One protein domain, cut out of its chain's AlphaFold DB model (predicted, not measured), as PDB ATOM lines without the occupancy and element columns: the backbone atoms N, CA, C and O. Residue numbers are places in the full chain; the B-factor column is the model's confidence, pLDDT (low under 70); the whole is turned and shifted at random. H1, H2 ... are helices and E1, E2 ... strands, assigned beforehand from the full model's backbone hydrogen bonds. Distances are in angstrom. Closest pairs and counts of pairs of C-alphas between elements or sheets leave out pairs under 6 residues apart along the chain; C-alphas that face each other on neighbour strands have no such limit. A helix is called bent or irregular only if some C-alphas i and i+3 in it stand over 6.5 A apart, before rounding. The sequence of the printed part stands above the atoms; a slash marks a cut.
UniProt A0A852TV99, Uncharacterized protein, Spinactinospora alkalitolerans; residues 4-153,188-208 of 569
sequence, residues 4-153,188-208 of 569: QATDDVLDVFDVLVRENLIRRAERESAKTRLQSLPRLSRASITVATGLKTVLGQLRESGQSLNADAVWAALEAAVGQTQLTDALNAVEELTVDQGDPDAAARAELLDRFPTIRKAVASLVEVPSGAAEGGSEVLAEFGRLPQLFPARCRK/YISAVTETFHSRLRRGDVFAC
ATOM      1  N   GLN A   4      98.491 122.891 139.383       68.62
ATOM      2  CA  GLN A   4      98.166 123.868 140.421       68.62
ATOM      3  C   GLN A   4      99.387 124.339 141.220       68.62
ATOM      4  O   GLN A   4      99.565 125.533 141.412       68.62
ATOM      5  N   ALA A   5     100.296 123.429 141.594       75.44
ATOM      6  CA  ALA A   5     101.514 123.808 142.313       75.44
ATOM      7  C   ALA A   5     102.428 124.724 141.481       75.44
ATOM      8  O   ALA A   5     103.179 125.521 142.037       75.44
ATOM      9  N   THR A   6     102.386 124.599 140.151       77.38
ATOM     10  CA  THR A   6     103.149 125.463 139.242       77.38
ATOM     11  C   THR A   6     102.585 126.882 139.234       77.38
ATOM     12  O   THR A   6     103.343 127.843 139.374       77.38
ATOM     13  N   ASP A   7     101.261 127.012 139.143       74.94
ATOM     14  CA  ASP A   7     100.592 128.311 139.204       74.94
ATOM     15  C   ASP A   7     100.754 128.975 140.580       74.94
ATOM     16  O   ASP A   7     101.060 130.163 140.638       74.94
ATOM     17  N   ASP A   8     100.659 128.213 141.675       78.94
ATOM     18  CA  ASP A   8     100.840 128.727 143.039       78.94
ATOM     19  C   ASP A   8     102.249 129.312 143.249       78.94
ATOM     20  O   ASP A   8     102.410 130.382 143.843       78.94
ATOM     21  N   VAL A   9     103.292 128.646 142.732       82.44
ATOM     22  CA  VAL A   9     104.676 129.148 142.805       82.44
ATOM     23  C   VAL A   9     104.839 130.447 142.014       82.44
ATOM     24  O   VAL A   9     105.491 131.380 142.495       82.44
ATOM     25  N   LEU A  10     104.235 130.539 140.828       82.69
ATOM     26  CA  LEU A  10     104.292 131.746 140.001       82.69
ATOM     27  C   LEU A  10     103.439 132.891 140.557       82.69
ATOM     28  O   LEU A  10     103.846 134.048 140.457       82.69
ATOM     29  N   ASP A  11     102.323 132.591 141.217       80.94
ATOM     30  CA  ASP A  11     101.513 133.575 141.935       80.94
ATOM     31  C   ASP A  11     102.281 134.159 143.125       80.94
ATOM     32  O   ASP A  11     102.347 135.382 143.294       80.94
ATOM     33  N   VAL A  12     102.940 133.304 143.915       84.44
ATOM     34  CA  VAL A  12     103.830 133.748 144.997       84.44
ATOM     35  C   VAL A  12     104.979 134.588 144.441       84.44
ATOM     36  O   VAL A  12     105.328 135.610 145.037       84.44
ATOM     37  N   PHE A  13     105.545 134.213 143.291       84.94
ATOM     38  CA  PHE A  13     106.582 135.004 142.633       84.94
ATOM     39  C   PHE A  13     106.077 136.369 142.145       84.94
ATOM     40  O   PHE A  13     106.738 137.370 142.429       84.94
ATOM     41  N   ASP A  14     104.916 136.453 141.481       84.69
ATOM     42  CA  ASP A  14     104.339 137.736 141.044       84.69
ATOM     43  C   ASP A  14     104.112 138.664 142.236       84.69
ATOM     44  O   ASP A  14     104.492 139.836 142.190       84.69
ATOM     45  N   VAL A  15     103.554 138.140 143.329       80.88
ATOM     46  CA  VAL A  15     103.340 138.909 144.560       80.88
ATOM     47  C   VAL A  15     104.672 139.343 145.174       80.88
ATOM     48  O   VAL A  15     104.819 140.505 145.561       80.88
ATOM     49  N   LEU A  16     105.663 138.452 145.237       84.00
ATOM     50  CA  LEU A  16     106.981 138.759 145.786       84.00
ATOM     51  C   LEU A  16     107.686 139.858 144.985       84.00
ATOM     52  O   LEU A  16     108.166 140.824 145.578       84.00
ATOM     53  N   VAL A  17     107.727 139.751 143.657       80.19
ATOM     54  CA  VAL A  17     108.379 140.755 142.809       80.19
ATOM     55  C   VAL A  17     107.617 142.073 142.849       80.19
ATOM     56  O   VAL A  17     108.217 143.124 143.066       80.19
ATOM     57  N   ARG A  18     106.291 142.043 142.712       81.31
ATOM     58  CA  ARG A  18     105.485 143.264 142.639       81.31
ATOM     59  C   ARG A  18     105.416 144.006 143.969       81.31
ATOM     60  O   ARG A  18     105.657 145.209 144.004       81.31
ATOM     61  N   GLU A  19     105.056 143.318 145.049       76.94
ATOM     62  CA  GLU A  19     104.775 143.959 146.340       76.94
ATOM     63  C   GLU A  19     106.032 144.091 147.202       76.94
ATOM     64  O   GLU A  19     106.294 145.155 147.765       76.94
ATOM     65  N   ASN A  20     106.824 143.019 147.310       77.00
ATOM     66  CA  ASN A  20     107.926 142.962 148.275       77.00
ATOM     67  C   ASN A  20     109.246 143.513 147.732       77.00
ATOM     68  O   ASN A  20     110.098 143.921 148.532       77.00
ATOM     69  N   LEU A  21     109.415 143.514 146.408       80.62
ATOM     70  CA  LEU A  21     110.584 144.063 145.733       80.62
ATOM     71  C   LEU A  21     110.260 145.436 145.128       80.62
ATOM     72  O   LEU A  21     110.648 146.438 145.722       80.62
ATOM     73  N   ILE A  22     109.520 145.498 144.014       78.50
ATOM     74  CA  ILE A  22     109.333 146.725 143.213       78.50
ATOM     75  C   ILE A  22     108.628 147.825 144.014       78.50
ATOM     76  O   ILE A  22     109.240 148.845 144.325       78.50
ATOM     77  N   ARG A  23     107.375 147.610 144.441       78.31
ATOM     78  CA  ARG A  23     106.594 148.640 145.159       78.31
ATOM     79  C   ARG A  23     107.239 149.075 146.461       78.31
ATOM     80  O   ARG A  23     107.098 150.220 146.886       78.31
ATOM     81  N   ARG A  24     107.912 148.155 147.149       79.81
ATOM     82  CA  ARG A  24     108.606 148.493 148.387       79.81
ATOM     83  C   ARG A  24     109.828 149.365 148.119       79.81
ATOM     84  O   ARG A  24     110.026 150.322 148.858       79.81
ATOM     85  N   ALA A  25     110.594 149.068 147.075       79.88
ATOM     86  CA  ALA A  25     111.728 149.885 146.676       79.88
ATOM     87  C   ALA A  25     111.290 151.281 146.197       79.88
ATOM     88  O   ALA A  25     111.878 152.280 146.602       79.88
ATOM     89  N   GLU A  26     110.186 151.373 145.449       77.31
ATOM     90  CA  GLU A  26     109.553 152.652 145.092       77.31
ATOM     91  C   GLU A  26     109.146 153.459 146.335       77.31
ATOM     92  O   GLU A  26     109.405 154.659 146.408       77.31
ATOM     93  N   ARG A  27     108.540 152.812 147.342       79.81
ATOM     94  CA  ARG A  27     108.131 153.468 148.596       79.81
ATOM     95  C   ARG A  27     109.315 153.972 149.413       79.81
ATOM     96  O   ARG A  27     109.250 155.094 149.909       79.81
ATOM     97  N   GLU A  28     110.365 153.170 149.581       79.00
ATOM     98  CA  GLU A  28     111.562 153.603 150.317       79.00
ATOM     99  C   GLU A  28     112.303 154.705 149.549       79.00
ATOM    100  O   GLU A  28     112.653 155.718 150.145       79.00
ATOM    101  N   SER A  29     112.420 154.601 148.221       78.06
ATOM    102  CA  SER A  29     112.972 155.675 147.384       78.06
ATOM    103  C   SER A  29     112.171 156.977 147.521       78.06
ATOM    104  O   SER A  29     112.740 158.045 147.761       78.06
ATOM    105  N   ALA A  30     110.837 156.900 147.465       77.06
ATOM    106  CA  ALA A  30     109.961 158.050 147.670       77.06
ATOM    107  C   ALA A  30     110.097 158.639 149.084       77.06
ATOM    108  O   ALA A  30     110.104 159.858 149.248       77.06
ATOM    109  N   LYS A  31     110.246 157.796 150.109       81.00
ATOM    110  CA  LYS A  31     110.457 158.223 151.497       81.00
ATOM    111  C   LYS A  31     111.801 158.928 151.677       81.00
ATOM    112  O   LYS A  31     111.825 160.002 152.271       81.00
ATOM    113  N   THR A  32     112.889 158.377 151.142       78.38
ATOM    114  CA  THR A  32     114.218 159.007 151.159       78.38
ATOM    115  C   THR A  32     114.189 160.351 150.434       78.38
ATOM    116  O   THR A  32     114.695 161.344 150.955       78.38
ATOM    117  N   ARG A  33     113.491 160.427 149.290       74.81
ATOM    118  CA  ARG A  33     113.255 161.689 148.575       74.81
ATOM    119  C   ARG A  33     112.501 162.699 149.438       74.81
ATOM    120  O   ARG A  33     112.916 163.846 149.535       74.81
ATOM    121  N   LEU A  34     111.422 162.289 150.105       79.00
ATOM    122  CA  LEU A  34     110.665 163.168 151.006       79.00
ATOM    123  C   LEU A  34     111.514 163.660 152.189       79.00
ATOM    124  O   LEU A  34     111.385 164.813 152.593       79.00
ATOM    125  N   GLN A  35     112.400 162.817 152.724       82.31
ATOM    126  CA  GLN A  35     113.310 163.176 153.818       82.31
ATOM    127  C   GLN A  35     114.420 164.145 153.388       82.31
ATOM    128  O   GLN A  35     114.887 164.922 154.223       82.31
ATOM    129  N   SER A  36     114.830 164.142 152.116       79.81
ATOM    130  CA  SER A  36     115.844 165.067 151.597       79.81
ATOM    131  C   SER A  36     115.277 166.432 151.175       79.81
ATOM    132  O   SER A  36     116.036 167.405 151.127       79.81
ATOM    133  N   LEU A  37     113.954 166.558 150.973       81.62
ATOM    134  CA  LEU A  37     113.295 167.822 150.595       81.62
ATOM    135  C   LEU A  37     113.612 169.008 151.527       81.62
ATOM    136  O   LEU A  37     113.888 170.092 151.011       81.62
ATOM    137  N   PRO A  38     113.625 168.874 152.870       86.19
ATOM    138  CA  PRO A  38     113.978 169.990 153.746       86.19
ATOM    139  C   PRO A  38     115.433 170.447 153.585       86.19
ATOM    140  O   PRO A  38     115.709 171.644 153.664       86.19
ATOM    141  N   ARG A  39     116.368 169.514 153.342       85.19
ATOM    142  CA  ARG A  39     117.788 169.826 153.095       85.19
ATOM    143  C   ARG A  39     117.952 170.533 151.748       85.19
ATOM    144  O   ARG A  39     118.608 171.571 151.706       85.19
ATOM    145  N   LEU A  40     117.286 170.039 150.701       85.06
ATOM    146  CA  LEU A  40     117.264 170.669 149.376       85.06
ATOM    147  C   LEU A  40     116.653 172.076 149.424       85.06
ATOM    148  O   LEU A  40     117.213 173.003 148.848       85.06
ATOM    149  N   SER A  41     115.539 172.251 150.138       84.44
ATOM    150  CA  SER A  41     114.876 173.548 150.310       84.44
ATOM    151  C   SER A  41     115.799 174.566 150.984       84.44
ATOM    152  O   SER A  41     115.996 175.659 150.454       84.44
ATOM    153  N   ARG A  42     116.455 174.186 152.092       88.06
ATOM    154  CA  ARG A  42     117.434 175.050 152.775       88.06
ATOM    155  C   ARG A  42     118.599 175.421 151.862       88.06
ATOM    156  O   ARG A  42     118.900 176.601 151.733       88.06
ATOM    157  N   ALA A  43     119.204 174.439 151.194       88.19
ATOM    158  CA  ALA A  43     120.324 174.674 150.287       88.19
ATOM    159  C   ALA A  43     119.927 175.577 149.101       88.19
ATOM    160  O   ALA A  43     120.640 176.522 148.773       88.19
ATOM    161  N   SER A  44     118.739 175.369 148.528       87.69
ATOM    162  CA  SER A  44     118.205 176.191 147.432       87.69
ATOM    163  C   SER A  44     117.946 177.636 147.861       87.69
ATOM    164  O   SER A  44     118.252 178.560 147.111       87.69
ATOM    165  N   ILE A  45     117.422 177.855 149.075       89.25
ATOM    166  CA  ILE A  45     117.232 179.201 149.642       89.25
ATOM    167  C   ILE A  45     118.583 179.899 149.831       89.25
ATOM    168  O   ILE A  45     118.715 181.072 149.478       89.25
ATOM    169  N   THR A  46     119.591 179.189 150.341       87.75
ATOM    170  CA  THR A  46     120.949 179.718 150.528       87.75
ATOM    171  C   THR A  46     121.574 180.144 149.196       87.75
ATOM    172  O   THR A  46     122.053 181.274 149.074       87.75
ATOM    173  N   VAL A  47     121.486 179.298 148.161       88.69
ATOM    174  CA  VAL A  47     121.973 179.616 146.806       88.69
ATOM    175  C   VAL A  47     121.208 180.793 146.196       88.69
ATOM    176  O   VAL A  47     121.819 181.727 145.676       88.69
ATOM    177  N   ALA A  48     119.875 180.799 146.296       87.06
ATOM    178  CA  ALA A  48     119.040 181.879 145.775       87.06
ATOM    179  C   ALA A  48     119.330 183.222 146.461       87.06
ATOM    180  O   ALA A  48     119.329 184.261 145.803       87.06
ATOM    181  N   THR A  49     119.611 183.204 147.766       87.25
ATOM    182  CA  THR A  49     119.988 184.398 148.532       87.25
ATOM    183  C   THR A  49     121.323 184.952 148.042       87.25
ATOM    184  O   THR A  49     121.394 186.136 147.718       87.25
ATOM    185  N   GLY A  50     122.343 184.099 147.886       86.00
ATOM    186  CA  GLY A  50     123.638 184.500 147.330       86.00
ATOM    187  C   GLY A  50     123.508 185.097 145.925       86.00
ATOM    188  O   GLY A  50     123.985 186.202 145.668       86.00
ATOM    189  N   LEU A  51     122.775 184.426 145.031       85.12
ATOM    190  CA  LEU A  51     122.567 184.898 143.660       85.12
ATOM    191  C   LEU A  51     121.782 186.219 143.606       85.12
ATOM    192  O   LEU A  51     122.118 187.104 142.819       85.12
ATOM    193  N   LYS A  52     120.758 186.384 144.451       86.31
ATOM    194  CA  LYS A  52     119.969 187.621 144.531       86.31
ATOM    195  C   LYS A  52     120.827 188.808 144.969       86.31
ATOM    196  O   LYS A  52     120.650 189.894 144.421       86.31
ATOM    197  N   THR A  53     121.764 188.603 145.893       84.12
ATOM    198  CA  THR A  53     122.724 189.634 146.316       84.12
ATOM    199  C   THR A  53     123.614 190.071 145.153       84.12
ATOM    200  O   THR A  53     123.738 191.268 144.893       84.12
ATOM    201  N   VAL A  54     124.157 189.120 144.387       82.44
ATOM    202  CA  VAL A  54     125.002 189.417 143.215       82.44
ATOM    203  C   VAL A  54     124.212 190.139 142.120       82.44
ATOM    204  O   VAL A  54     124.663 191.154 141.593       82.44
ATOM    205  N   LEU A  55     123.004 189.663 141.802       81.75
ATOM    206  CA  LEU A  55     122.131 190.289 140.802       81.75
ATOM    207  C   LEU A  55     121.651 191.684 141.228       81.75
ATOM    208  O   LEU A  55     121.498 192.560 140.377       81.75
ATOM    209  N   GLY A  56     121.416 191.901 142.525       81.81
ATOM    210  CA  GLY A  56     121.078 193.209 143.087       81.81
ATOM    211  C   GLY A  56     122.210 194.214 142.889       81.81
ATOM    212  O   GLY A  56     121.986 195.282 142.322       81.81
ATOM    213  N   GLN A  57     123.440 193.826 143.230       76.50
ATOM    214  CA  GLN A  57     124.597 194.691 143.016       76.50
ATOM    215  C   GLN A  57     124.873 194.957 141.533       76.50
ATOM    216  O   GLN A  57     125.182 196.092 141.179       76.50
ATOM    217  N   LEU A  58     124.697 193.967 140.648       76.25
ATOM    218  CA  LEU A  58     124.816 194.156 139.193       76.25
ATOM    219  C   LEU A  58     123.840 195.216 138.659       76.25
ATOM    220  O   LEU A  58     124.194 195.974 137.755       76.25
ATOM    221  N   ARG A  59     122.617 195.264 139.206       75.94
ATOM    222  CA  ARG A  59     121.594 196.250 138.821       75.94
ATOM    223  C   ARG A  59     121.932 197.659 139.299       75.94
ATOM    224  O   ARG A  59     121.693 198.605 138.559       75.94
ATOM    225  N   GLU A  60     122.484 197.797 140.501       72.50
ATOM    226  CA  GLU A  60     122.842 199.099 141.078       72.50
ATOM    227  C   GLU A  60     124.113 199.697 140.456       72.50
ATOM    228  O   GLU A  60     124.221 200.911 140.321       72.50
ATOM    229  N   SER A  61     125.059 198.853 140.036       66.62
ATOM    230  CA  SER A  61     126.376 199.278 139.533       66.62
ATOM    231  C   SER A  61     126.487 199.381 138.004       66.62
ATOM    232  O   SER A  61     127.560 199.682 137.487       66.62
ATOM    233  N   GLY A  62     125.395 199.168 137.258       59.94
ATOM    234  CA  GLY A  62     125.348 199.477 135.822       59.94
ATOM    235  C   GLY A  62     126.300 198.659 134.936       59.94
ATOM    236  O   GLY A  62     126.751 199.175 133.920       59.94
ATOM    237  N   GLN A  63     126.558 197.388 135.289       62.03
ATOM    238  CA  GLN A  63     127.354 196.384 134.542       62.03
ATOM    239  C   GLN A  63     128.891 196.393 134.694       62.03
ATOM    240  O   GLN A  63     129.595 195.867 133.833       62.03
ATOM    241  N   SER A  64     129.442 196.857 135.817       59.72
ATOM    242  CA  SER A  64     130.829 196.521 136.184       59.72
ATOM    243  C   SER A  64     130.939 196.246 137.682       59.72
ATOM    244  O   SER A  64     130.826 197.161 138.497       59.72
ATOM    245  N   LEU A  65     131.188 194.986 138.039       65.19
ATOM    246  CA  LEU A  65     131.487 194.571 139.406       65.19
ATOM    247  C   LEU A  65     132.956 194.173 139.519       65.19
ATOM    248  O   LEU A  65     133.449 193.371 138.729       65.19
ATOM    249  N   ASN A  66     133.637 194.699 140.536       75.25
ATOM    250  CA  ASN A  66     134.932 194.175 140.951       75.25
ATOM    251  C   ASN A  66     134.711 192.839 141.686       75.25
ATOM    252  O   ASN A  66     133.843 192.756 142.557       75.25
ATOM    253  N   ALA A  67     135.499 191.812 141.356       73.69
ATOM    254  CA  ALA A  67     135.433 190.493 141.983       73.69
ATOM    255  C   ALA A  67     135.526 190.577 143.516       73.69
ATOM    256  O   ALA A  67     134.773 189.897 144.209       73.69
ATOM    257  N   ASP A  68     136.360 191.476 144.047       75.62
ATOM    258  CA  ASP A  68     136.511 191.666 145.495       75.62
ATOM    259  C   ASP A  68     135.231 192.198 146.159       75.62
ATOM    260  O   ASP A  68     134.884 191.797 147.269       75.62
ATOM    261  N   ALA A  69     134.485 193.066 145.467       73.00
ATOM    262  CA  ALA A  69     133.221 193.606 145.969       73.00
ATOM    263  C   ALA A  69     132.116 192.537 145.974       73.00
ATOM    264  O   ALA A  69     131.328 192.467 146.918       73.00
ATOM    265  N   VAL A  70     132.103 191.667 144.960       75.12
ATOM    266  CA  VAL A  70     131.184 190.520 144.878       75.12
ATOM    267  C   VAL A  70     131.462 189.527 145.996       75.12
ATOM    268  O   VAL A  70     130.531 189.099 146.677       75.12
ATOM    269  N   TRP A  71     132.732 189.192 146.220       78.88
ATOM    270  CA  TRP A  71     133.122 188.283 147.293       78.88
ATOM    271  C   TRP A  71     132.800 188.853 148.672       78.88
ATOM    272  O   TRP A  71     132.218 188.141 149.486       78.88
ATOM    273  N   ALA A  72     133.066 190.139 148.918       78.88
ATOM    274  CA  ALA A  72     132.697 190.790 150.176       78.88
ATOM    275  C   ALA A  72     131.175 190.793 150.416       78.88
ATOM    276  O   ALA A  72     130.721 190.565 151.538       78.88
ATOM    277  N   ALA A  73     130.374 191.009 149.369       76.62
ATOM    278  CA  ALA A  73     128.915 190.987 149.459       76.62
ATOM    279  C   ALA A  73     128.355 189.573 149.694       76.62
ATOM    280  O   ALA A  73     127.417 189.403 150.473       76.62
ATOM    281  N   LEU A  74     128.933 188.557 149.045       81.50
ATOM    282  CA  LEU A  74     128.579 187.151 149.259       81.50
ATOM    283  C   LEU A  74     128.957 186.678 150.667       81.50
ATOM    284  O   LEU A  74     128.160 185.992 151.314       81.50
ATOM    285  N   GLU A  75     130.127 187.083 151.161       82.75
ATOM    286  CA  GLU A  75     130.584 186.768 152.515       82.75
ATOM    287  C   GLU A  75     129.669 187.401 153.571       82.75
ATOM    288  O   GLU A  75     129.260 186.731 154.516       82.75
ATOM    289  N   ALA A  76     129.263 188.659 153.373       80.81
ATOM    290  CA  ALA A  76     128.352 189.350 154.283       80.81
ATOM    291  C   ALA A  76     126.922 188.775 154.280       80.81
ATOM    292  O   ALA A  76     126.237 188.834 155.301       80.81
ATOM    293  N   ALA A  77     126.448 188.250 153.145       81.25
ATOM    294  CA  ALA A  77     125.072 187.772 153.003       81.25
ATOM    295  C   ALA A  77     124.877 186.301 153.404       81.25
ATOM    296  O   ALA A  77     123.819 185.951 153.928       81.25
ATOM    297  N   VAL A  78     125.848 185.434 153.100       82.81
ATOM    298  CA  VAL A  78     125.716 183.971 153.235       82.81
ATOM    299  C   VAL A  78     126.979 183.319 153.810       82.81
ATOM    300  O   VAL A  78     126.874 182.371 154.583       82.81
ATOM    301  N   GLY A  79     128.167 183.821 153.466       85.94
ATOM    302  CA  GLY A  79     129.448 183.202 153.820       85.94
ATOM    303  C   GLY A  79     129.894 182.148 152.798       85.94
ATOM    304  O   GLY A  79     129.109 181.296 152.366       85.94
ATOM    305  N   GLN A  80     131.169 182.181 152.408       79.12
ATOM    306  CA  GLN A  80     131.730 181.375 151.317       79.12
ATOM    307  C   GLN A  80     131.590 179.862 151.548       79.12
ATOM    308  O   GLN A  80     131.211 179.123 150.634       79.12
ATOM    309  N   THR A  81     131.838 179.392 152.773       84.06
ATOM    310  CA  THR A  81     131.712 177.969 153.129       84.06
ATOM    311  C   THR A  81     130.261 177.500 153.044       84.06
ATOM    312  O   THR A  81     129.987 176.457 152.462       84.06
ATOM    313  N   GLN A  82     129.310 178.305 153.529       84.44
ATOM    314  CA  GLN A  82     127.888 177.947 153.512       84.44
ATOM    315  C   GLN A  82     127.316 177.916 152.093       84.44
ATOM    316  O   GLN A  82     126.487 177.062 151.785       84.44
ATOM    317  N   LEU A  83     127.764 178.825 151.221       85.19
ATOM    318  CA  LEU A  83     127.366 178.827 149.814       85.19
ATOM    319  C   LEU A  83     127.930 177.611 149.070       85.19
ATOM    320  O   LEU A  83     127.215 176.998 148.282       85.19
ATOM    321  N   THR A  84     129.181 177.239 149.352       84.88
ATOM    322  CA  THR A  84     129.822 176.050 148.769       84.88
ATOM    323  C   THR A  84     129.127 174.769 149.231       84.88
ATOM    324  O   THR A  84     128.769 173.933 148.406       84.88
ATOM    325  N   ASP A  85     128.838 174.644 150.528       85.56
ATOM    326  CA  ASP A  85     128.101 173.505 151.084       85.56
ATOM    327  C   ASP A  85     126.673 173.421 150.532       85.56
ATOM    328  O   ASP A  85     126.167 172.330 150.261       85.56
ATOM    329  N   ALA A  86     126.015 174.567 150.331       87.12
ATOM    330  CA  ALA A  86     124.690 174.628 149.727       87.12
ATOM    331  C   ALA A  86     124.711 174.244 148.240       87.12
ATOM    332  O   ALA A  86     123.834 173.502 147.807       87.12
ATOM    333  N   LEU A  87     125.709 174.692 147.471       84.69
ATOM    334  CA  LEU A  87     125.895 174.287 146.075       84.69
ATOM    335  C   LEU A  87     126.153 172.782 145.967       84.69
ATOM    336  O   LEU A  87     125.439 172.113 145.227       84.69
ATOM    337  N   ASN A  88     127.065 172.242 146.780       84.44
ATOM    338  CA  ASN A  88     127.343 170.806 146.840       84.44
ATOM    339  C   ASN A  88     126.095 170.003 147.231       84.44
ATOM    340  O   ASN A  88     125.814 168.967 146.639       84.44
ATOM    341  N   ALA A  89     125.309 170.482 148.201       83.19
ATOM    342  CA  ALA A  89     124.071 169.821 148.607       83.19
ATOM    343  C   ALA A  89     122.981 169.883 147.524       83.19
ATOM    344  O   ALA A  89     122.203 168.940 147.398       83.19
ATOM    345  N   VAL A  90     122.889 170.972 146.752       83.12
ATOM    346  CA  VAL A  90     121.977 171.053 145.600       83.12
ATOM    347  C   VAL A  90     122.443 170.103 144.502       83.12
ATOM    348  O   VAL A  90     121.624 169.351 143.988       83.12
ATOM    349  N   GLU A  91     123.732 170.083 144.176       77.56
ATOM    350  CA  GLU A  91     124.308 169.182 143.175       77.56
ATOM    351  C   GLU A  91     124.082 167.707 143.558       77.56
ATOM    352  O   GLU A  91     123.452 166.967 142.805       77.56
ATOM    353  N   GLU A  92     124.445 167.311 144.782       75.31
ATOM    354  CA  GLU A  92     124.224 165.964 145.337       75.31
ATOM    355  C   GLU A  92     122.749 165.533 145.245       75.31
ATOM    356  O   GLU A  92     122.438 164.416 144.838       75.31
ATOM    357  N   LEU A  93     121.814 166.422 145.596       72.88
ATOM    358  CA  LEU A  93     120.386 166.097 145.685       72.88
ATOM    359  C   LEU A  93     119.620 166.248 144.362       72.88
ATOM    360  O   LEU A  93     118.441 165.879 144.312       72.88
ATOM    361  N   THR A  94     120.248 166.796 143.317       66.50
ATOM    362  CA  THR A  94     119.629 167.008 141.995       66.50
ATOM    363  C   THR A  94     120.166 166.083 140.908       66.50
ATOM    364  O   THR A  94     119.395 165.731 140.014       66.50
ATOM    365  N   VAL A  95     121.412 165.604 141.012       56.94
ATOM    366  CA  VAL A  95     122.000 164.629 140.069       56.94
ATOM    367  C   VAL A  95     121.197 163.313 140.021       56.94
ATOM    368  O   VAL A  95     121.025 162.740 138.946       56.94
ATOM    369  N   ASP A  96     120.589 162.897 141.136       53.50
ATOM    370  CA  ASP A  96     119.742 161.692 141.226       53.50
ATOM    371  C   ASP A  96     118.256 161.907 140.842       53.50
ATOM    372  O   ASP A  96     117.474 160.952 140.803       53.50
ATOM    373  N   GLN A  97     117.814 163.139 140.549       52.00
ATOM    374  CA  GLN A  97     116.390 163.444 140.282       52.00
ATOM    375  C   GLN A  97     115.947 163.142 138.839       52.00
ATOM    376  O   GLN A  97     114.749 163.153 138.559       52.00
ATOM    377  N   GLY A  98     116.879 162.882 137.915       53.16
ATOM    378  CA  GLY A  98     116.567 162.716 136.489       53.16
ATOM    379  C   GLY A  98     115.855 161.406 136.125       53.16
ATOM    380  O   GLY A  98     115.267 161.314 135.051       53.16
ATOM    381  N   ASP A  99     115.897 160.394 136.998       61.38
ATOM    382  CA  ASP A  99     115.321 159.074 136.735       61.38
ATOM    383  C   ASP A  99     114.786 158.447 138.042       61.38
ATOM    384  O   ASP A  99     115.517 157.737 138.742       61.38
ATOM    385  N   PRO A 100     113.518 158.713 138.428       60.00
ATOM    386  CA  PRO A 100     112.931 158.186 139.669       60.00
ATOM    387  C   PRO A 100     112.960 156.652 139.739       60.00
ATOM    388  O   PRO A 100     112.994 156.067 140.823       60.00
ATOM    389  N   ASP A 101     113.000 156.036 138.570       65.19
ATOM    390  CA  ASP A 101     113.063 154.616 138.292       65.19
ATOM    391  C   ASP A 101     114.453 154.026 138.605       65.19
ATOM    392  O   ASP A 101     114.558 152.864 139.002       65.19
ATOM    393  N   ALA A 102     115.530 154.805 138.465       69.38
ATOM    394  CA  ALA A 102     116.890 154.380 138.801       69.38
ATOM    395  C   ALA A 102     117.117 154.318 140.321       69.38
ATOM    396  O   ALA A 102     117.693 153.351 140.816       69.38
ATOM    397  N   ALA A 103     116.602 155.297 141.071       70.88
ATOM    398  CA  ALA A 103     116.716 155.320 142.531       70.88
ATOM    399  C   ALA A 103     115.948 154.156 143.191       70.88
ATOM    400  O   ALA A 103     116.462 153.501 144.096       70.88
ATOM    401  N   ALA A 104     114.742 153.845 142.702       74.06
ATOM    402  CA  ALA A 104     113.995 152.671 143.152       74.06
ATOM    403  C   ALA A 104     114.721 151.356 142.802       74.06
ATOM    404  O   ALA A 104     114.767 150.431 143.608       74.06
ATOM    405  N   ARG A 105     115.354 151.263 141.626       79.31
ATOM    406  CA  ARG A 105     116.127 150.073 141.230       79.31
ATOM    407  C   ARG A 105     117.448 149.915 141.989       79.31
ATOM    408  O   ARG A 105     117.879 148.785 142.203       79.31
ATOM    409  N   ALA A 106     118.058 151.001 142.457       79.19
ATOM    410  CA  ALA A 106     119.195 150.930 143.374       79.19
ATOM    411  C   ALA A 106     118.784 150.298 144.718       79.19
ATOM    412  O   ALA A 106     119.437 149.365 145.182       79.19
ATOM    413  N   GLU A 107     117.641 150.709 145.278       80.75
ATOM    414  CA  GLU A 107     117.061 150.133 146.505       80.75
ATOM    415  C   GLU A 107     116.686 148.640 146.339       80.75
ATOM    416  O   GLU A 107     116.758 147.853 147.287       80.75
ATOM    417  N   LEU A 108     116.343 148.194 145.121       82.75
ATOM    418  CA  LEU A 108     116.141 146.766 144.832       82.75
ATOM    419  C   LEU A 108     117.410 145.934 145.059       82.75
ATOM    420  O   LEU A 108     117.305 144.775 145.482       82.75
ATOM    421  N   LEU A 109     118.598 146.497 144.814       84.06
ATOM    422  CA  LEU A 109     119.856 145.770 144.982       84.06
ATOM    423  C   LEU A 109     120.053 145.340 146.431       84.06
ATOM    424  O   LEU A 109     120.534 144.229 146.663       84.06
ATOM    425  N   ASP A 110     119.627 146.124 147.417       83.00
ATOM    426  CA  ASP A 110     119.736 145.766 148.840       83.00
ATOM    427  C   ASP A 110     118.924 144.518 149.208       83.00
ATOM    428  O   ASP A 110     119.240 143.797 150.159       83.00
ATOM    429  N   ARG A 111     117.940 144.171 148.375       84.44
ATOM    430  CA  ARG A 111     117.102 142.971 148.501       84.44
ATOM    431  C   ARG A 111     117.572 141.818 147.621       84.44
ATOM    432  O   ARG A 111     116.880 140.801 147.519       84.44
ATOM    433  N   PHE A 112     118.770 141.917 147.048       86.06
ATOM    434  CA  PHE A 112     119.372 140.873 146.224       86.06
ATOM    435  C   PHE A 112     119.344 139.464 146.848       86.06
ATOM    436  O   PHE A 112     119.091 138.510 146.115       86.06
ATOM    437  N   PRO A 113     119.518 139.265 148.175       86.56
ATOM    438  CA  PRO A 113     119.385 137.933 148.769       86.56
ATOM    439  C   PRO A 113     118.016 137.279 148.532       86.56
ATOM    440  O   PRO A 113     117.952 136.062 148.361       86.56
ATOM    441  N   THR A 114     116.939 138.070 148.504       85.94
ATOM    442  CA  THR A 114     115.573 137.608 148.218       85.94
ATOM    443  C   THR A 114     115.407 137.287 146.737       85.94
ATOM    444  O   THR A 114     114.884 136.224 146.411       85.94
ATOM    445  N   ILE A 115     115.919 138.152 145.852       87.12
ATOM    446  CA  ILE A 115     115.934 137.928 144.395       87.12
ATOM    447  C   ILE A 115     116.662 136.622 144.073       87.12
ATOM    448  O   ILE A 115     116.113 135.754 143.407       87.12
ATOM    449  N   ARG A 116     117.861 136.429 144.632       87.81
ATOM    450  CA  ARG A 116     118.674 135.225 144.429       87.81
ATOM    451  C   ARG A 116     117.936 133.944 144.822       87.81
ATOM    452  O   ARG A 116     118.015 132.957 144.099       87.81
ATOM    453  N   LYS A 117     117.225 133.953 145.956       86.38
ATOM    454  CA  LYS A 117     116.413 132.806 146.396       86.38
ATOM    455  C   LYS A 117     115.245 132.545 145.443       86.38
ATOM    456  O   LYS A 117     115.044 131.401 145.063       86.38
ATOM    457  N   ALA A 118     114.521 133.592 145.044       86.50
ATOM    458  CA  ALA A 118     113.395 133.467 144.123       86.50
ATOM    459  C   ALA A 118     113.838 132.898 142.766       86.50
ATOM    460  O   ALA A 118     113.260 131.925 142.298       86.50
ATOM    461  N   VAL A 119     114.910 133.445 142.182       88.38
ATOM    462  CA  VAL A 119     115.470 132.963 140.911       88.38
ATOM    463  C   VAL A 119     115.886 131.495 141.017       88.38
ATOM    464  O   VAL A 119     115.503 130.706 140.163       88.38
ATOM    465  N   ALA A 120     116.598 131.102 142.082       85.81
ATOM    466  CA  ALA A 120     117.020 129.712 142.273       85.81
ATOM    467  C   ALA A 120     115.838 128.723 142.288       85.81
ATOM    468  O   ALA A 120     115.953 127.645 141.720       85.81
ATOM    469  N   SER A 121     114.711 129.097 142.900       83.56
ATOM    470  CA  SER A 121     113.509 128.255 142.945       83.56
ATOM    471  C   SER A 121     112.704 128.258 141.641       83.56
ATOM    472  O   SER A 121     112.008 127.292 141.356       83.56
ATOM    473  N   LEU A 122     112.774 129.330 140.847       84.81
ATOM    474  CA  LEU A 122     111.966 129.482 139.632       84.81
ATOM    475  C   LEU A 122     112.585 128.864 138.390       84.81
ATOM    476  O   LEU A 122     111.844 128.496 137.485       84.81
ATOM    477  N   VAL A 123     113.911 128.719 138.337       83.88
ATOM    478  CA  VAL A 123     114.568 128.029 137.213       83.88
ATOM    479  C   VAL A 123     114.119 126.563 137.111       83.88
ATOM    480  O   VAL A 123     114.137 125.991 136.026       83.88
ATOM    481  N   GLU A 124     113.657 125.964 138.211       79.25
ATOM    482  CA  GLU A 124     113.121 124.598 138.223       79.25
ATOM    483  C   GLU A 124     111.683 124.497 137.682       79.25
ATOM    484  O   GLU A 124     111.204 123.391 137.421       79.25
ATOM    485  N   VAL A 125     110.981 125.623 137.496       82.56
ATOM    486  CA  VAL A 125     109.605 125.633 136.988       82.56
ATOM    487  C   VAL A 125     109.604 125.396 135.472       82.56
ATOM    488  O   VAL A 125     110.160 126.218 134.733       82.56
ATOM    489  N   PRO A 126     108.944 124.329 134.969       72.94
ATOM    490  CA  PRO A 126     108.837 124.080 133.537       72.94
ATOM    491  C   PRO A 126     108.206 125.275 132.825       72.94
ATOM    492  O   PRO A 126     107.041 125.600 133.052       72.94
ATOM    493  N   SER A 127     108.981 125.924 131.961       82.88
ATOM    494  CA  SER A 127     108.578 127.159 131.295       82.88
ATOM    495  C   SER A 127     108.848 127.080 129.797       82.88
ATOM    496  O   SER A 127     109.868 126.541 129.365       82.88
ATOM    497  N   GLY A 128     107.924 127.619 129.011       84.56
ATOM    498  CA  GLY A 128     108.050 127.831 127.578       84.56
ATOM    499  C   GLY A 128     108.050 129.322 127.261       84.56
ATOM    500  O   GLY A 128     107.728 130.162 128.105       84.56
ATOM    501  N   ALA A 129     108.438 129.662 126.039       85.62
ATOM    502  CA  ALA A 129     108.432 131.038 125.578       85.62
ATOM    503  C   ALA A 129     107.979 131.127 124.125       85.62
ATOM    504  O   ALA A 129     108.277 130.261 123.305       85.62
ATOM    505  N   ALA A 130     107.286 132.217 123.815       79.44
ATOM    506  CA  ALA A 130     107.084 132.658 122.447       79.44
ATOM    507  C   ALA A 130     108.363 133.311 121.901       79.44
ATOM    508  O   ALA A 130     109.306 133.580 122.648       79.44
ATOM    509  N   GLU A 131     108.374 133.633 120.606       74.50
ATOM    510  CA  GLU A 131     109.527 134.228 119.912       74.50
ATOM    511  C   GLU A 131     110.139 135.411 120.691       74.50
ATOM    512  O   GLU A 131     111.329 135.398 120.998       74.50
ATOM    513  N   GLY A 132     109.306 136.351 121.159       71.44
ATOM    514  CA  GLY A 132     109.737 137.531 121.926       71.44
ATOM    515  C   GLY A 132     110.118 137.302 123.400       71.44
ATOM    516  O   GLY A 132     110.493 138.264 124.075       71.44
ATOM    517  N   GLY A 133     109.992 136.076 123.919       80.00
ATOM    518  CA  GLY A 133     110.372 135.693 125.287       80.00
ATOM    519  C   GLY A 133     111.516 134.676 125.360       80.00
ATOM    520  O   GLY A 133     112.042 134.441 126.446       80.00
ATOM    521  N   SER A 134     111.901 134.085 124.224       85.06
ATOM    522  CA  SER A 134     112.875 132.988 124.132       85.06
ATOM    523  C   SER A 134     114.251 133.358 124.698       85.06
ATOM    524  O   SER A 134     114.789 132.641 125.541       85.06
ATOM    525  N   GLU A 135     114.773 134.519 124.306       86.62
ATOM    526  CA  GLU A 135     116.060 135.043 124.768       86.62
ATOM    527  C   GLU A 135     116.059 135.314 126.282       86.62
ATOM    528  O   GLU A 135     116.980 134.919 126.994       86.62
ATOM    529  N   VAL A 136     114.981 135.919 126.802       88.38
ATOM    530  CA  VAL A 136     114.834 136.221 128.237       88.38
ATOM    531  C   VAL A 136     114.728 134.946 129.065       88.38
ATOM    532  O   VAL A 136     115.305 134.881 130.147       88.38
ATOM    533  N   LEU A 137     114.005 133.932 128.583       89.62
ATOM    534  CA  LEU A 137     113.876 132.652 129.276       89.62
ATOM    535  C   LEU A 137     115.219 131.911 129.334       89.62
ATOM    536  O   LEU A 137     115.595 131.416 130.398       89.62
ATOM    537  N   ALA A 138     115.952 131.870 128.217       88.69
ATOM    538  CA  ALA A 138     117.282 131.268 128.162       88.69
ATOM    539  C   ALA A 138     118.249 131.965 129.132       88.69
ATOM    540  O   ALA A 138     118.944 131.307 129.909       88.69
ATOM    541  N   GLU A 139     118.237 133.299 129.138       89.50
ATOM    542  CA  GLU A 139     119.099 134.092 130.007       89.50
ATOM    543  C   GLU A 139     118.711 133.958 131.488       89.50
ATOM    544  O   GLU A 139     119.577 133.777 132.343       89.50
ATOM    545  N   PHE A 140     117.411 133.934 131.804       90.50
ATOM    546  CA  PHE A 140     116.920 133.693 133.162       90.50
ATOM    547  C   PHE A 140     117.355 132.318 133.696       90.50
ATOM    548  O   PHE A 140     117.804 132.210 134.841       90.50
ATOM    549  N   GLY A 141     117.306 131.278 132.855       88.69
ATOM    550  CA  GLY A 141     117.785 129.933 133.193       88.69
ATOM    551  C   GLY A 141     119.299 129.850 133.437       88.69
ATOM    552  O   GLY A 141     119.757 128.975 134.174       88.69
ATOM    553  N   ARG A 142     120.085 130.780 132.878       89.19
ATOM    554  CA  ARG A 142     121.541 130.874 133.081       89.19
ATOM    555  C   ARG A 142     121.920 131.550 134.401       89.19
ATOM    556  O   ARG A 142     123.001 131.279 134.929       89.19
ATOM    557  N   LEU A 143     121.046 132.383 134.978       88.56
ATOM    558  CA  LEU A 143     121.345 133.188 136.175       88.56
ATOM    559  C   LEU A 143     121.898 132.392 137.374       88.56
ATOM    560  O   LEU A 143     122.833 132.893 138.010       88.56
ATOM    561  N   PRO A 144     121.426 131.168 137.698       86.44
ATOM    562  CA  PRO A 144     121.984 130.394 138.806       86.44
ATOM    563  C   PRO A 144     123.478 130.080 138.666       86.44
ATOM    564  O   PRO A 144     124.172 129.974 139.677       86.44
ATOM    565  N   GLN A 145     123.999 129.994 137.437       84.56
ATOM    566  CA  GLN A 145     125.426 129.767 137.168       84.56
ATOM    567  C   GLN A 145     126.287 130.981 137.539       84.56
ATOM    568  O   GLN A 145     127.491 130.847 137.752       84.56
ATOM    569  N   LEU A 146     125.677 132.163 137.653       80.81
ATOM    570  CA  LEU A 146     126.352 133.397 138.041       80.81
ATOM    571  C   LEU A 146     126.438 133.539 139.574       80.81
ATOM    572  O   LEU A 146     127.335 134.208 140.078       80.81
ATOM    573  N   PHE A 147     125.586 132.864 140.354       78.31
ATOM    574  CA  PHE A 147     125.577 132.966 141.826       78.31
ATOM    575  C   PHE A 147     126.859 132.529 142.567       78.31
ATOM    576  O   PHE A 147     127.129 133.115 143.619       78.31
ATOM    577  N   PRO A 148     127.638 131.522 142.114       67.38
ATOM    578  CA  PRO A 148     128.811 131.032 142.844       67.38
ATOM    579  C   PRO A 148     130.069 131.903 142.705       67.38
ATOM    580  O   PRO A 148     131.056 131.655 143.402       67.38
ATOM    581  N   ALA A 149     130.083 132.902 141.818       58.84
ATOM    582  CA  ALA A 149     131.272 133.718 141.613       58.84
ATOM    583  C   ALA A 149     131.540 134.596 142.850       58.84
ATOM    584  O   ALA A 149     130.740 135.448 143.222       58.84
ATOM    585  N   ARG A 150     132.728 134.465 143.458       55.44
ATOM    586  CA  ARG A 150     133.260 135.439 144.441       55.44
ATOM    587  C   ARG A 150     133.414 136.860 143.856       55.44
ATOM    588  O   ARG A 150     133.767 137.784 144.585       55.44
ATOM    589  N   CYS A 151     133.163 137.033 142.559       56.44
ATOM    590  CA  CYS A 151     133.270 138.275 141.814       56.44
ATOM    591  C   CYS A 151     131.920 138.997 141.776       56.44
ATOM    592  O   CYS A 151     130.979 138.532 141.149       56.44
ATOM    593  N   ARG A 152     131.857 140.195 142.368       68.50
ATOM    594  CA  ARG A 152     130.709 141.120 142.246       68.50
ATOM    595  C   ARG A 152     130.585 141.756 140.851       68.50
ATOM    596  O   ARG A 152     129.719 142.600 140.641       68.50
ATOM    597  N   LYS A 153     131.474 141.387 139.928       76.00
ATOM    598  CA  LYS A 153     131.648 142.003 138.616       76.00
ATOM    599  C   LYS A 153     131.659 140.931 137.525       76.00
ATOM    600  O   LYS A 153     132.331 139.914 137.696       76.00
ATOM    601  N   TYR A 188     122.738 143.242 137.064       87.69
ATOM    602  CA  TYR A 188     122.387 142.410 135.915       87.69
ATOM    603  C   TYR A 188     121.328 141.347 136.246       87.69
ATOM    604  O   TYR A 188     120.287 141.280 135.597       87.69
ATOM    605  N   ILE A 189     121.546 140.556 137.301       88.50
ATOM    606  CA  ILE A 189     120.603 139.504 137.719       88.50
ATOM    607  C   ILE A 189     119.234 140.102 138.075       88.50
ATOM    608  O   ILE A 189     118.198 139.531 137.726       88.50
ATOM    609  N   SER A 190     119.208 141.253 138.753       88.56
ATOM    610  CA  SER A 190     117.957 141.932 139.116       88.56
ATOM    611  C   SER A 190     117.219 142.445 137.877       88.56
ATOM    612  O   SER A 190     116.009 142.253 137.771       88.56
ATOM    613  N   ALA A 191     117.948 142.998 136.903       88.25
ATOM    614  CA  ALA A 191     117.390 143.468 135.641       88.25
ATOM    615  C   ALA A 191     116.780 142.336 134.801       88.25
ATOM    616  O   ALA A 191     115.658 142.464 134.305       88.25
ATOM    617  N   VAL A 192     117.486 141.207 134.670       89.75
ATOM    618  CA  VAL A 192     116.965 140.026 133.961       89.75
ATOM    619  C   VAL A 192     115.753 139.452 134.701       89.75
ATOM    620  O   VAL A 192     114.779 139.076 134.058       89.75
ATOM    621  N   THR A 193     115.750 139.457 136.039       89.94
ATOM    622  CA  THR A 193     114.600 138.996 136.842       89.94
ATOM    623  C   THR A 193     113.364 139.879 136.653       89.94
ATOM    624  O   THR A 193     112.266 139.356 136.470       89.94
ATOM    625  N   GLU A 194     113.518 141.208 136.658       87.12
ATOM    626  CA  GLU A 194     112.419 142.149 136.376       87.12
ATOM    627  C   GLU A 194     111.897 141.967 134.944       87.12
ATOM    628  O   GLU A 194     110.687 141.930 134.709       87.12
ATOM    629  N   THR A 195     112.806 141.780 133.983       88.25
ATOM    630  CA  THR A 195     112.450 141.545 132.579       88.25
ATOM    631  C   THR A 195     111.698 140.228 132.418       88.25
ATOM    632  O   THR A 195     110.640 140.208 131.790       88.25
ATOM    633  N   PHE A 196     112.173 139.144 133.036       89.94
ATOM    634  CA  PHE A 196     111.496 137.849 133.064       89.94
ATOM    635  C   PHE A 196     110.093 137.960 133.664       89.94
ATOM    636  O   PHE A 196     109.127 137.533 133.038       89.94
ATOM    637  N   HIS A 197     109.952 138.606 134.826       88.44
ATOM    638  CA  HIS A 197     108.652 138.838 135.465       88.44
ATOM    639  C   HIS A 197     107.688 139.614 134.554       88.44
ATOM    640  O   HIS A 197     106.523 139.238 134.410       88.44
ATOM    641  N   SER A 198     108.184 140.645 133.866       83.94
ATOM    642  CA  SER A 198     107.406 141.410 132.886       83.94
ATOM    643  C   SER A 198     106.962 140.552 131.694       83.94
ATOM    644  O   SER A 198     105.803 140.623 131.279       83.94
ATOM    645  N   ARG A 199     107.846 139.700 131.158       84.00
ATOM    646  CA  ARG A 199     107.537 138.778 130.048       84.00
ATOM    647  C   ARG A 199     106.576 137.664 130.450       84.00
ATOM    648  O   ARG A 199     105.701 137.321 129.658       84.00
ATOM    649  N   LEU A 200     106.686 137.171 131.681       82.81
ATOM    650  CA  LEU A 200     105.764 136.208 132.276       82.81
ATOM    651  C   LEU A 200     104.355 136.807 132.394       82.81
ATOM    652  O   LEU A 200     103.379 136.232 131.926       82.81
ATOM    653  N   ARG A 201     104.246 138.033 132.923       79.94
ATOM    654  CA  ARG A 201     102.981 138.785 133.002       79.94
ATOM    655  C   ARG A 201     102.342 139.025 131.638       79.94
ATOM    656  O   ARG A 201     101.120 138.994 131.540       79.94
ATOM    657  N   ARG A 202     103.157 139.263 130.609       71.38
ATOM    658  CA  ARG A 202     102.710 139.470 129.223       71.38
ATOM    659  C   ARG A 202     102.334 138.173 128.500       71.38
ATOM    660  O   ARG A 202     101.761 138.261 127.422       71.38
ATOM    661  N   GLY A 203     102.645 136.995 129.044       74.44
ATOM    662  CA  GLY A 203     102.461 135.717 128.342       74.44
ATOM    663  C   GLY A 203     103.435 135.502 127.171       74.44
ATOM    664  O   GLY A 203     103.173 134.692 126.275       74.44
ATOM    665  N   ASP A 204     104.550 136.244 127.147       78.88
ATOM    666  CA  ASP A 204     105.685 135.981 126.247       78.88
ATOM    667  C   ASP A 204     106.527 134.806 126.773       78.88
ATOM    668  O   ASP A 204     107.117 134.067 125.989       78.88
ATOM    669  N   VAL A 205     106.547 134.636 128.095       85.62
ATOM    670  CA  VAL A 205     107.029 133.452 128.815       85.62
ATOM    671  C   VAL A 205     105.840 132.876 129.580       85.62
ATOM    672  O   VAL A 205     105.010 133.636 130.079       85.62
ATOM    673  N   PHE A 206     105.730 131.555 129.653       85.62
ATOM    674  CA  PHE A 206     104.590 130.862 130.251       85.62
ATOM    675  C   PHE A 206     105.016 129.552 130.916       85.62
ATOM    676  O   PHE A 206     106.037 128.970 130.561       85.62
ATOM    677  N   ALA A 207     104.220 129.062 131.861       85.69
ATOM    678  CA  ALA A 207     104.407 127.767 132.496       85.69
ATOM    679  C   ALA A 207     103.882 126.630 131.616       85.69
ATOM    680  O   ALA A 207     102.707 126.602 131.234       85.69
ATOM    681  N   CYS A 208     104.732 125.643 131.347       82.25
ATOM    682  CA  CYS A 208     104.327 124.426 130.655       82.25
ATOM    683  C   CYS A 208     103.433 123.584 131.575       82.25
ATOM    684  O   CYS A 208     103.882 123.088 132.606       82.25
TER     685      CYS A 208
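This is residues 4 to 153 and 188 to 208 of the 569 residues of an uncharacterized protein of Spinactinospora alkalitolerans (UniProt A0A852TV99). A long bent helix, H1, runs the length of a rod, and the chain folds back along it through H2, H3, H4 and H5 to a small head near where H1 begins. There H5, H6 and H7 cross, with H6 and H7 beside a small antiparallel sheet, E1 and E2. The printed part has 171 residues, mostly helix, in the order H1 H2 H3 H4 H5 E1 H6 H7 E2. It is extended, with a radius of gyration of the C-alphas of 25.6 A and spans of 79 by 29 by 29 A.

E1 is residues 127 to 129 and E2 205 to 207, ending at (104.407, 127.767, 132.496). H1, residues 4 to 60, begins at (98.166, 123.868, 140.421); assigned as one helix by its hydrogen bonds, it is bent, with C-alphas 35 and 38 6.8 A apart, into H1a, 4 to 35, 44.2 A, and H1b, 38 to 60, 33.0 A. H2 is 67 to 77, H3 80 to 98, 28.2 A, H4 100 to 110, H5 112 to 122, H6 131 to 146, 24.7 A, and H7 188 to 202.

E1 and E2 are antiparallel, with N 128 and O 206 2.8 A apart. H6 and H7 touch at Val 136 and Phe 196, closest C-alphas 6.1 A apart. H1a, with residues 21 to 29 alone, touches H4, closest C-alphas Glu 26 and Ala 104, 4.8 A. H1b touches H3, closest C-alphas Ala 43 and Ala 86, 4.4 A. Every O i to N i+4 pair is within hydrogen-bond range in H1b, H2, H5 and H7, but 24 of 28 in H1a, 12 of 15 in H3, 5 of 7 in H4 and 7 of 12 in H6.

The farthest C-alphas, Gln 4 and Ser 61, are 80.5 A apart. Residues 154 to 187 are not printed, a gap of 9.7 A between C-alphas 153 and 188. No link printed whole is long. pLDDT is under 70 at residues 4, 61 to 65, 94 to 102 and 148 to 152.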